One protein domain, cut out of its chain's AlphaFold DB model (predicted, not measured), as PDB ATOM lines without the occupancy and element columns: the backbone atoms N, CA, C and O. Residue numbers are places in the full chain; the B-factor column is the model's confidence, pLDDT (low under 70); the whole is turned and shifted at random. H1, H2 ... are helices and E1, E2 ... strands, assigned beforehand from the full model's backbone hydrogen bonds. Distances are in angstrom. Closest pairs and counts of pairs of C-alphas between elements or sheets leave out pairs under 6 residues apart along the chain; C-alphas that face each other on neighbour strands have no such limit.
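Overview. This is residues 2 to 79 of the 207 residues of an uncharacterized protein of Ancylostoma ceylanicum (UniProt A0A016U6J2). H3 sits in the middle; H1 crosses it, and H2 makes a corner near its first residue and reaches off toward one end of the shape. At the other end a hairpin of two strands, E1 and E2, reaches away from the helices, and its tip, residues 26 to 31, sticks out. The printed part has 78 residues, in the order H1, E1, E2, H2, H3, with the two strands antiparallel; the class is mostly helix. It is only just compact, close to loose, with a radius of gyration of the C-alphas of 13.6 A, and only just elongated, spanning 45 by 23 by 20 A.

Along the chain. Find C-alpha 2 at (-43.763, 17.864, -27.013); from there H1 runs through residues 2 to 16, 21.7 A. Next come E1, residues 22 to 26, and E2, residues 31 to 35. Look for C-alpha 43 at (-37.437, 39.516, -36.630), where H2, residues 43 to 56, begins its 20.2 A. H3, residues 64 to 78, covers 20.8 A and ends at C-alpha 78, (-33.279, 20.940, -20.931).

Arrangement. Start at H1, which touches H3; their closest C-alphas are those of Ala 7 and Cys 74, 6.3 A apart. Their lines are only just about perpendicular, at 71 degrees. In the hairpin E1 and E2, look at N 24 and O 33, 2.9 A apart and within hydrogen-bond range. The closest C-alphas of E2 and H3 are those of Tyr 35 and Asn 72, at 5.5 A. H2 and H3 are close but not clearly touching, about perpendicular at 89 degrees; their closest C-alphas are those of Val 46 and Met 64, at 6.1 A. H1 and H2 are apart. In H1, H2 and H3 every O i to N i+4 pair is within hydrogen-bond range.

Size, cuts and confidence. The C-alphas of Pro 28 and Lys 55 are the two farthest apart, at 45.5 A. The printed part has no cut, and no link is long. In the B-factor column you will find pLDDT under 70 at residues 2 to 33 and 77 to 79; the mean of the printed part is 72.1.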
ATOM      1  N   GLN A   2     -43.480  16.939 -25.897       49.28
ATOM      2  CA  GLN A   2     -43.763  17.864 -27.013       49.28
ATOM      3  C   GLN A   2     -42.934  19.171 -27.018       49.28
ATOM      4  O   GLN A   2     -42.367  19.544 -28.039       49.28
ATOM      5  N   PHE A   3     -42.754  19.818 -25.861       49.06
ATOM      6  CA  PHE A   3     -41.983  21.070 -25.754       49.06
ATOM      7  C   PHE A   3     -40.473  20.921 -26.023       49.06
ATOM      8  O   PHE A   3     -39.812  21.901 -26.358       49.06
ATOM      9  N   GLU A   4     -39.911  19.715 -25.887       53.81
ATOM     10  CA  GLU A   4     -38.493  19.462 -26.181       53.81
ATOM     11  C   GLU A   4     -38.232  19.494 -27.695       53.81
ATOM     12  O   GLU A   4     -37.207  20.009 -28.136       53.81
ATOM     13  N   PHE A   5     -39.175  18.995 -28.499       58.78
ATOM     14  CA  PHE A   5     -39.075  19.007 -29.959       58.78
ATOM     15  C   PHE A   5     -39.212  20.418 -30.536       58.78
ATOM     16  O   PHE A   5     -38.421  20.803 -31.390       58.78
ATOM     17  N   GLN A   6     -40.139  21.221 -30.008       61.72
ATOM     18  CA  GLN A   6     -40.288  22.624 -30.416       61.72
ATOM     19  C   GLN A   6     -39.032  23.446 -30.086       61.72
ATOM     20  O   GLN A   6     -38.564  24.231 -30.908       61.72
ATOM     21  N   ALA A   7     -38.428  23.218 -28.914       59.97
ATOM     22  CA  ALA A   7     -37.165  23.853 -28.549       59.97
ATOM     23  C   ALA A   7     -36.007  23.434 -29.472       59.97
ATOM     24  O   ALA A   7     -35.212  24.287 -29.867       59.97
ATOM     25  N   LYS A   8     -35.924  22.150 -29.852       63.97
ATOM     26  CA  LYS A   8     -34.944  21.647 -30.834       63.97
ATOM     27  C   LYS A   8     -35.117  22.305 -32.200       63.97
ATOM     28  O   LYS A   8     -34.127  22.718 -32.789       63.97
ATOM     29  N   PHE A   9     -36.355  22.452 -32.668       69.19
ATOM     30  CA  PHE A   9     -36.642  23.106 -33.941       69.19
ATOM     31  C   PHE A   9     -36.161  24.565 -33.948       69.19
ATOM     32  O   PHE A   9     -35.336  24.941 -34.774       69.19
ATOM     33  N   ILE A  10     -36.578  25.362 -32.959       66.69
ATOM     34  CA  ILE A  10     -36.213  26.788 -32.875       66.69
ATOM     35  C   ILE A  10     -34.695  26.969 -32.749       66.69
ATOM     36  O   ILE A  10     -34.110  27.854 -33.366       66.69
ATOM     37  N   THR A  11     -34.032  26.131 -31.954       63.97
ATOM     38  CA  THR A  11     -32.577  26.229 -31.778       63.97
ATOM     39  C   THR A  11     -31.781  25.733 -32.985       63.97
ATOM     40  O   THR A  11     -30.713  26.280 -33.252       63.97
ATOM     41  N   SER A  12     -32.304  24.766 -33.746       63.44
ATOM     42  CA  SER A  12     -31.743  24.356 -35.039       63.44
ATOM     43  C   SER A  12     -31.824  25.485 -36.067       63.44
ATOM     44  O   SER A  12     -30.837  25.749 -36.744       63.44
ATOM     45  N   GLU A  13     -32.951  26.198 -36.141       63.88
ATOM     46  CA  GLU A  13     -33.107  27.375 -37.010       63.88
ATOM     47  C   GLU A  13     -32.113  28.489 -36.646       63.88
ATOM     48  O   GLU A  13     -31.412  29.014 -37.511       63.88
ATOM     49  N   LEU A  14     -31.954  28.794 -35.350       65.75
ATOM     50  CA  LEU A  14     -30.944  29.759 -34.890       65.75
ATOM     51  C   LEU A  14     -29.518  29.340 -35.291       65.75
ATOM     52  O   LEU A  14     -28.734  30.178 -35.739       65.75
ATOM     53  N   ALA A  15     -29.193  28.047 -35.188       62.88
ATOM     54  CA  ALA A  15     -27.899  27.512 -35.606       62.88
ATOM     55  C   ALA A  15     -27.694  27.585 -37.132       62.88
ATOM     56  O   ALA A  15     -26.606  27.956 -37.575       62.88
ATOM     57  N   CYS A  16     -28.726  27.295 -37.934       58.56
ATOM     58  CA  CYS A  16     -28.705  27.433 -39.394       58.56
ATOM     59  C   CYS A  16     -28.484  28.885 -39.838       58.56
ATOM     60  O   CYS A  16     -27.777  29.130 -40.813       58.56
ATOM     61  N   LEU A  17     -29.020  29.848 -39.088       56.12
ATOM     62  CA  LEU A  17     -28.802  31.280 -39.311       56.12
ATOM     63  C   LEU A  17     -27.459  31.787 -38.757       56.12
ATOM     64  O   LEU A  17     -27.168  32.980 -38.837       56.12
ATOM     65  N   GLY A  18     -26.628  30.898 -38.202       48.94
ATOM     66  CA  GLY A  18     -25.325  31.242 -37.638       48.94
ATOM     67  C   GLY A  18     -25.415  32.096 -36.375       48.94
ATOM     68  O   GLY A  18     -24.442  32.767 -36.033       48.94
ATOM     69  N   ILE A  19     -26.562  32.095 -35.691       56.84
ATOM     70  CA  ILE A  19     -26.793  32.876 -34.477       56.84
ATOM     71  C   ILE A  19     -26.444  31.997 -33.274       56.84
ATOM     72  O   ILE A  19     -27.187  31.070 -32.939       56.84
ATOM     73  N   PRO A  20     -25.294  32.243 -32.620       56.62
ATOM     74  CA  PRO A  20     -24.882  31.435 -31.491       56.62
ATOM     75  C   PRO A  20     -25.768  31.739 -30.282       56.62
ATOM     76  O   PRO A  20     -26.041  32.895 -29.961       56.62
ATOM     77  N   ILE A  21     -26.158  30.695 -29.557       65.50
ATOM     78  CA  ILE A  21     -26.766  30.857 -28.236       65.50
ATOM     79  C   ILE A  21     -25.685  31.396 -27.296       65.50
ATOM     80  O   ILE A  21     -24.610  30.806 -27.162       65.50
ATOM     81  N   SER A  22     -25.968  32.525 -26.649       68.00
ATOM     82  CA  SER A  22     -25.031  33.167 -25.733       68.00
ATOM     83  C   SER A  22     -24.823  32.291 -24.501       68.00
ATOM     84  O   SER A  22     -25.779  31.806 -23.899       68.00
ATOM     85  N   THR A  23     -23.573  32.098 -24.080       56.66
ATOM     86  CA  THR A  23     -23.247  31.310 -22.881       56.66
ATOM     87  C   THR A  23     -22.403  32.118 -21.911       56.66
ATOM     88  O   THR A  23     -21.408  32.716 -22.315       56.66
ATOM     89  N   TYR A  24     -22.750  32.094 -20.627       63.56
ATOM     90  CA  TYR A  24     -21.952  32.690 -19.559       63.56
ATOM     91  C   TYR A  24     -21.790  31.717 -18.394       63.56
ATOM     92  O   TYR A  24     -22.582  30.798 -18.210       63.56
ATOM     93  N   VAL A  25     -20.739  31.911 -17.599       61.72
ATOM     94  CA  VAL A  25     -20.472  31.090 -16.415       61.72
ATOM     95  C   VAL A  25     -20.953  31.842 -15.180       61.72
ATOM     96  O   VAL A  25     -20.471  32.939 -14.899       61.72
ATOM     97  N   THR A  26     -21.881  31.266 -14.417       55.34
ATOM     98  CA  THR A  26     -22.305  31.856 -13.140       55.34
ATOM     99  C   THR A  26     -21.266  31.578 -12.055       55.34
ATOM    100  O   THR A  26     -20.974  30.423 -11.739       55.34
ATOM    101  N   GLN A  27     -20.729  32.624 -11.428       54.91
ATOM    102  CA  GLN A  27     -19.961  32.495 -10.184       54.91
ATOM    103  C   GLN A  27     -20.921  32.533  -8.982       54.91
ATOM    104  O   GLN A  27     -21.881  33.303  -9.018       54.91
ATOM    105  N   PRO A  28     -20.714  31.726  -7.921       48.72
ATOM    106  CA  PRO A  28     -19.563  30.857  -7.637       48.72
ATOM    107  C   PRO A  28     -19.727  29.392  -8.096       48.72
ATOM    108  O   PRO A  28     -18.842  28.579  -7.846       48.72
ATOM    109  N   SER A  29     -20.848  29.023  -8.729       61.12
ATOM    110  CA  SER A  29     -21.159  27.622  -9.071       61.12
ATOM    111  C   SER A  29     -20.329  27.051 -10.227       61.12
ATOM    112  O   SER A  29     -20.244  25.829 -10.350       61.12
ATOM    113  N   GLY A  30     -19.733  27.905 -11.069       57.81
ATOM    114  CA  GLY A  30     -19.016  27.485 -12.277       57.81
ATOM    115  C   GLY A  30     -19.937  26.873 -13.340       57.81
ATOM    116  O   GLY A  30     -19.468  26.171 -14.230       57.81
ATOM    117  N   GLU A  31     -21.249  27.089 -13.225       60.69
ATOM    118  CA  GLU A  31     -22.258  26.506 -14.110       60.69
ATOM    119  C   GLU A  31     -22.338  27.301 -15.418       60.69
ATOM    120  O   GLU A  31     -22.483  28.524 -15.405       60.69
ATOM    121  N   LEU A  32     -22.198  26.599 -16.547       62.94
ATOM    122  CA  LEU A  32     -22.345  27.166 -17.884       62.94
ATOM    123  C   LEU A  32     -23.841  27.353 -18.169       62.94
ATOM    124  O   LEU A  32     -24.570  26.376 -18.345       62.94
ATOM    125  N   VAL A  33     -24.298  28.600 -18.209       65.06
ATOM    126  CA  VAL A  33     -25.687  28.969 -18.486       65.06
ATOM    127  C   VAL A  33     -25.781  29.492 -19.909       65.06
ATOM    128  O   VAL A  33     -25.077  30.425 -20.288       65.06
ATOM    129  N   SER A  34     -26.653  28.870 -20.697       74.94
ATOM    130  CA  SER A  34     -26.942  29.263 -22.079       74.94
ATOM    131  C   SER A  34     -28.260  30.026 -22.132       74.94
ATOM    132  O   SER A  34     -29.227  29.613 -21.494       74.94
ATOM    133  N   TYR A  35     -28.293  31.137 -22.861       77.94
ATOM    134  CA  TYR A  35     -29.445  32.026 -22.960       77.94
ATOM    135  C   TYR A  35     -29.485  32.745 -24.316       77.94
ATOM    136  O   TYR A  35     -28.485  32.857 -25.020       77.94
ATOM    137  N   VAL A  36     -30.665  33.236 -24.667       79.56
ATOM    138  CA  VAL A  36     -30.975  33.993 -25.879       79.56
ATOM    139  C   VAL A  36     -31.471  35.372 -25.450       79.56
ATOM    140  O   VAL A  36     -32.350  35.484 -24.588       79.56
ATOM    141  N   ASN A  37     -30.896  36.428 -26.019       80.38
ATOM    142  CA  ASN A  37     -31.386  37.796 -25.870       80.38
ATOM    143  C   ASN A  37     -32.413  38.136 -26.946       80.38
ATOM    144  O   ASN A  37     -32.489  37.495 -27.986       80.38
ATOM    145  N   ASP A  38     -33.121  39.246 -26.743       76.50
ATOM    146  CA  ASP A  38     -34.012  39.824 -27.758       76.50
ATOM    147  C   ASP A  38     -33.288  40.077 -29.092       76.50
ATOM    148  O   ASP A  38     -33.858  39.886 -30.157       76.50
ATOM    149  N   LYS A  39     -32.010  40.477 -29.043       75.81
ATOM    150  CA  LYS A  39     -31.194  40.753 -30.238       75.81
ATOM    151  C   LYS A  39     -30.753  39.494 -30.981       75.81
ATOM    152  O   LYS A  39     -30.385  39.584 -32.147       75.81
ATOM    153  N   ASP A  40     -30.770  38.360 -30.291       73.19
ATOM    154  CA  ASP A  40     -30.352  37.073 -30.836       73.19
ATOM    155  C   ASP A  40     -31.516  36.398 -31.584       73.19
ATOM    156  O   ASP A  40     -31.322  35.365 -32.218       73.19
ATOM    157  N   LEU A  41     -32.729  36.970 -31.521       78.25
ATOM    158  CA  LEU A  41     -33.916  36.453 -32.190       78.25
ATOM    159  C   LEU A  41     -34.202  37.249 -33.479       78.25
ATOM    160  O   LEU A  41     -34.548  38.431 -33.413       78.25
ATOM    161  N   PRO A  42     -34.085  36.631 -34.665       77.31
ATOM    162  CA  PRO A  42     -34.406  37.283 -35.929       77.31
ATOM    163  C   PRO A  42     -35.864  37.721 -36.015       77.31
ATOM    164  O   PRO A  42     -36.771  36.927 -35.766       77.31
ATOM    165  N   LEU A  43     -36.090  38.957 -36.469       79.81
ATOM    166  CA  LEU A  43     -37.437  39.516 -36.630       79.81
ATOM    167  C   LEU A  43     -38.320  38.656 -37.542       79.81
ATOM    168  O   LEU A  43     -39.446  38.354 -37.177       79.81
ATOM    169  N   HIS A  44     -37.779  38.151 -38.654       78.19
ATOM    170  CA  HIS A  44     -38.540  37.302 -39.576       78.19
ATOM    171  C   HIS A  44     -39.044  35.997 -38.929       78.19
ATOM    172  O   HIS A  44     -40.113  35.509 -39.292       78.19
ATOM    173  N   LEU A  45     -38.311  35.436 -37.956       78.56
ATOM    174  CA  LEU A  45     -38.767  34.267 -37.200       78.56
ATOM    175  C   LEU A  45     -39.870  34.648 -36.212       78.56
ATOM    176  O   LEU A  45     -40.841  33.910 -36.074       78.56
ATOM    177  N   VAL A  46     -39.747  35.805 -35.555       85.12
ATOM    178  CA  VAL A  46     -40.796  36.334 -34.669       85.12
ATOM    179  C   VAL A  46     -42.085  36.566 -35.447       85.12
ATOM    180  O   VAL A  46     -43.139  36.117 -35.005       85.12
ATOM    181  N   ASP A  47     -41.992  37.203 -36.612       84.38
ATOM    182  CA  ASP A  47     -43.132  37.501 -37.478       84.38
ATOM    183  C   ASP A  47     -43.789  36.215 -37.991       84.38
ATOM    184  O   ASP A  47     -45.013  36.092 -37.968       84.38
ATOM    185  N   SER A  48     -42.985  35.222 -38.382       82.94
ATOM    186  CA  SER A  48     -43.478  33.907 -38.803       82.94
ATOM    187  C   SER A  48     -44.221  33.184 -37.673       82.94
ATOM    188  O   SER A  48     -45.359  32.752 -37.853       82.94
ATOM    189  N   ILE A  49     -43.633  33.121 -36.472       84.88
ATOM    190  CA  ILE A  49     -44.266  32.505 -35.296       84.88
ATOM    191  C   ILE A  49     -45.557  33.243 -34.928       84.88
ATOM    192  O   ILE A  49     -46.565  32.602 -34.640       84.88
ATOM    193  N   HIS A  50     -45.548  34.575 -34.961       85.44
ATOM    194  CA  HIS A  50     -46.730  35.389 -34.696       85.44
ATOM    195  C   HIS A  50     -47.843  35.123 -35.721       85.44
ATOM    196  O   HIS A  50     -49.000  34.941 -35.347       85.44
ATOM    197  N   ALA A  51     -47.500  35.042 -37.009       84.81
ATOM    198  CA  ALA A  51     -48.457  34.755 -38.071       84.81
ATOM    199  C   ALA A  51     -49.075  33.356 -37.930       84.81
ATOM    200  O   ALA A  51     -50.271  33.191 -38.152       84.81
ATOM    201  N   ILE A  52     -48.283  32.352 -37.539       83.62
ATOM    202  CA  ILE A  52     -48.772  30.993 -37.268       83.62
ATOM    203  C   ILE A  52     -49.672  30.984 -36.027       83.62
ATOM    204  O   ILE A  52     -50.745  30.389 -36.050       83.62
ATOM    205  N   ALA A  53     -49.282  31.687 -34.965       84.94
ATOM    206  CA  ALA A  53     -50.057  31.786 -33.733       84.94
ATOM    207  C   ALA A  53     -51.455  32.363 -33.959       84.94
ATOM    208  O   ALA A  53     -52.432  31.761 -33.530       84.94
ATOM    209  N   ARG A  54     -51.548  33.457 -34.726       84.38
ATOM    210  CA  ARG A  54     -52.820  34.094 -35.099       84.38
ATOM    211  C   ARG A  54     -53.738  33.198 -35.926       84.38
ATOM    212  O   ARG A  54     -54.941  33.427 -35.926       84.38
ATOM    213  N   LYS A  55     -53.192  32.210 -36.645       87.31
ATOM    214  CA  LYS A  55     -53.996  31.213 -37.371       87.31
ATOM    215  C   LYS A  55     -54.589  30.151 -36.446       87.31
ATOM    216  O   LYS A  55     -55.629  29.602 -36.782       87.31
ATOM    217  N   MET A  56     -53.924  29.846 -35.330       85.75
ATOM    218  CA  MET A  56     -54.418  28.883 -34.338       85.75
ATOM    219  C   MET A  56     -55.425  29.527 -33.382       85.75
ATOM    220  O   MET A  56     -56.439  28.922 -33.055       85.75
ATOM    221  N   ASP A  57     -55.137  30.747 -32.935       87.12
ATOM    222  CA  ASP A  57     -55.979  31.520 -32.028       87.12
ATOM    223  C   ASP A  57     -55.747  33.012 -32.302       87.12
ATOM    224  O   ASP A  57     -54.631  33.526 -32.169       87.12
ATOM    225  N   GLU A  58     -56.802  33.715 -32.723       86.56
ATOM    226  CA  GLU A  58     -56.716  35.134 -33.064       86.56
ATOM    227  C   GLU A  58     -56.334  35.994 -31.851       86.56
ATOM    228  O   GLU A  58     -55.639  36.997 -32.013       86.56
ATOM    229  N   ASP A  59     -56.697  35.599 -30.632       86.81
ATOM    230  CA  ASP A  59     -56.414  36.376 -29.423       86.81
ATOM    231  C   ASP A  59     -55.029  36.064 -28.828       86.81
ATOM    232  O   ASP A  59     -54.581  36.710 -27.868       86.81
ATOM    233  N   LEU A  60     -54.302  35.108 -29.417       83.19
ATOM    234  CA  LEU A  60     -52.989  34.697 -28.945       83.19
ATOM    235  C   LEU A  60     -51.918  35.740 -29.291       83.19
ATOM    236  O   LEU A  60     -51.253  35.706 -30.325       83.19
ATOM    237  N   ASP A  61     -51.699  36.666 -28.360       84.25
ATOM    238  CA  ASP A  61     -50.604  37.632 -28.430       84.25
ATOM    239  C   ASP A  61     -49.253  36.924 -28.218       84.25
ATOM    240  O   ASP A  61     -48.864  36.615 -27.088       84.25
ATOM    241  N   ILE A  62     -48.507  36.673 -29.296       87.06
ATOM    242  CA  ILE A  62     -47.102  36.252 -29.230       87.06
ATOM    243  C   ILE A  62     -46.210  37.428 -29.608       87.06
ATOM    244  O   ILE A  62     -46.373  38.040 -30.655       87.06
ATOM    245  N   ASN A  63     -45.211  37.718 -28.779       85.25
ATOM    246  CA  ASN A  63     -44.219  38.748 -29.063       85.25
ATOM    247  C   ASN A  63     -42.805  38.241 -28.771       85.25
ATOM    248  O   ASN A  63     -42.614  37.196 -28.141       85.25
ATOM    249  N   MET A  64     -41.807  39.009 -29.206       85.44
ATOM    250  CA  MET A  64     -40.389  38.673 -29.046       85.44
ATOM    251  C   MET A  64     -40.027  38.294 -27.603       85.44
ATOM    252  O   MET A  64     -39.296  37.332 -27.379       85.44
ATOM    253  N   ARG A  65     -40.606  38.987 -26.613       85.00
ATOM    254  CA  ARG A  65     -40.366  38.714 -25.192       85.00
ATOM    255  C   ARG A  65     -40.884  37.334 -24.784       85.00
ATOM    256  O   ARG A  65     -40.153  36.582 -24.151       85.00
ATOM    257  N   LYS A  66     -42.113  36.988 -25.180       84.94
ATOM    258  CA  LYS A  66     -42.723  35.676 -24.903       84.94
ATOM    259  C   LYS A  66     -41.926  34.539 -25.548       84.94
ATOM    260  O   LYS A  66     -41.690  33.525 -24.896       84.94
ATOM    261  N   ILE A  67     -41.453  34.727 -26.783       84.88
ATOM    262  CA  ILE A  67     -40.626  33.732 -27.482       84.88
ATOM    263  C   ILE A  67     -39.270  33.575 -26.789       84.88
ATOM    264  O   ILE A  67     -38.862  32.456 -26.483       84.88
ATOM    265  N   ARG A  68     -38.592  34.682 -26.467       85.62
ATOM    266  CA  ARG A  68     -37.333  34.658 -25.714       85.62
ATOM    267  C   ARG A  68     -37.501  33.928 -24.383       85.62
ATOM    268  O   ARG A  68     -36.698  33.059 -24.049       85.62
ATOM    269  N   ASP A  69     -38.531  34.274 -23.617       82.94
ATOM    270  CA  ASP A  69     -38.772  33.687 -22.302       82.94
ATOM    271  C   ASP A  69     -39.074  32.186 -22.417       82.94
ATOM    272  O   ASP A  69     -38.576  31.396 -21.611       82.94
ATOM    273  N   PHE A  70     -39.798  31.765 -23.458       83.50
ATOM    274  CA  PHE A  70     -40.009  30.355 -23.778       83.50
ATOM    275  C   PHE A  70     -38.694  29.628 -24.098       83.50
ATOM    276  O   PHE A  70     -38.400  28.599 -23.486       83.50
ATOM    277  N   VAL A  71     -37.872  30.168 -25.002       80.88
ATOM    278  CA  VAL A  71     -36.592  29.557 -25.403       80.88
ATOM    279  C   VAL A  71     -35.627  29.484 -24.221       80.88
ATOM    280  O   VAL A  71     -35.049  28.430 -23.968       80.88
ATOM    281  N   ASN A  72     -35.512  30.549 -23.426       81.38
ATOM    282  CA  ASN A  72     -34.688  30.556 -22.215       81.38
ATOM    283  C   ASN A  72     -35.209  29.586 -21.155       81.38
ATOM    284  O   ASN A  72     -34.419  28.920 -20.488       81.38
ATOM    285  N   THR A  73     -36.529  29.445 -21.030       77.94
ATOM    286  CA  THR A  73     -37.128  28.415 -20.177       77.94
ATOM    287  C   THR A  73     -36.745  27.022 -20.673       77.94
ATOM    288  O   THR A  73     -36.413  26.159 -19.862       77.94
ATOM    289  N   CYS A  74     -36.731  26.795 -21.987       71.38
ATOM    290  CA  CYS A  74     -36.302  25.527 -22.571       71.38
ATOM    291  C   CYS A  74     -34.807  25.263 -22.350       71.38
ATOM    292  O   CYS A  74     -34.460  24.176 -21.901       71.38
ATOM    293  N   LEU A  75     -33.931  26.244 -22.573       73.50
ATOM    294  CA  LEU A  75     -32.489  26.123 -22.326       73.50
ATOM    295  C   LEU A  75     -32.188  25.855 -20.848       73.50
ATOM    296  O   LEU A  75     -31.410  24.962 -20.519       73.50
ATOM    297  N   TYR A  76     -32.869  26.558 -19.940       70.94
ATOM    298  CA  TYR A  76     -32.738  26.330 -18.503       70.94
ATOM    299  C   TYR A  76     -33.236  24.941 -18.084       70.94
ATOM    300  O   TYR A  76     -32.618  24.271 -17.254       70.94
ATOM    301  N   ARG A  77     -34.364  24.481 -18.645       68.00
ATOM    302  CA  ARG A  77     -34.943  23.174 -18.305       68.00
ATOM    303  C   ARG A  77     -34.151  22.026 -18.913       68.00
ATOM    304  O   ARG A  77     -33.859  21.066 -18.212       68.00
ATOM    305  N   TYR A  78     -33.804  22.085 -20.189       67.00
ATOM    306  CA  TYR A  78     -33.279  20.940 -20.931       67.00
ATOM    307  C   TYR A  78     -31.750  20.982 -21.117       67.00
ATOM    308  O   TYR A  78     -31.157  19.941 -21.395       67.00
ATOM    309  N   GLY A  79     -31.091  22.113 -20.838       67.19
ATOM    310  CA  GLY A  79     -29.646  22.312 -21.010       67.19
ATOM    311  C   GLY A  79     -29.278  22.677 -22.449       67.19
ATOM    312  O   GLY A  79     -30.109  23.175 -23.191       67.19
TER     313      GLY A  79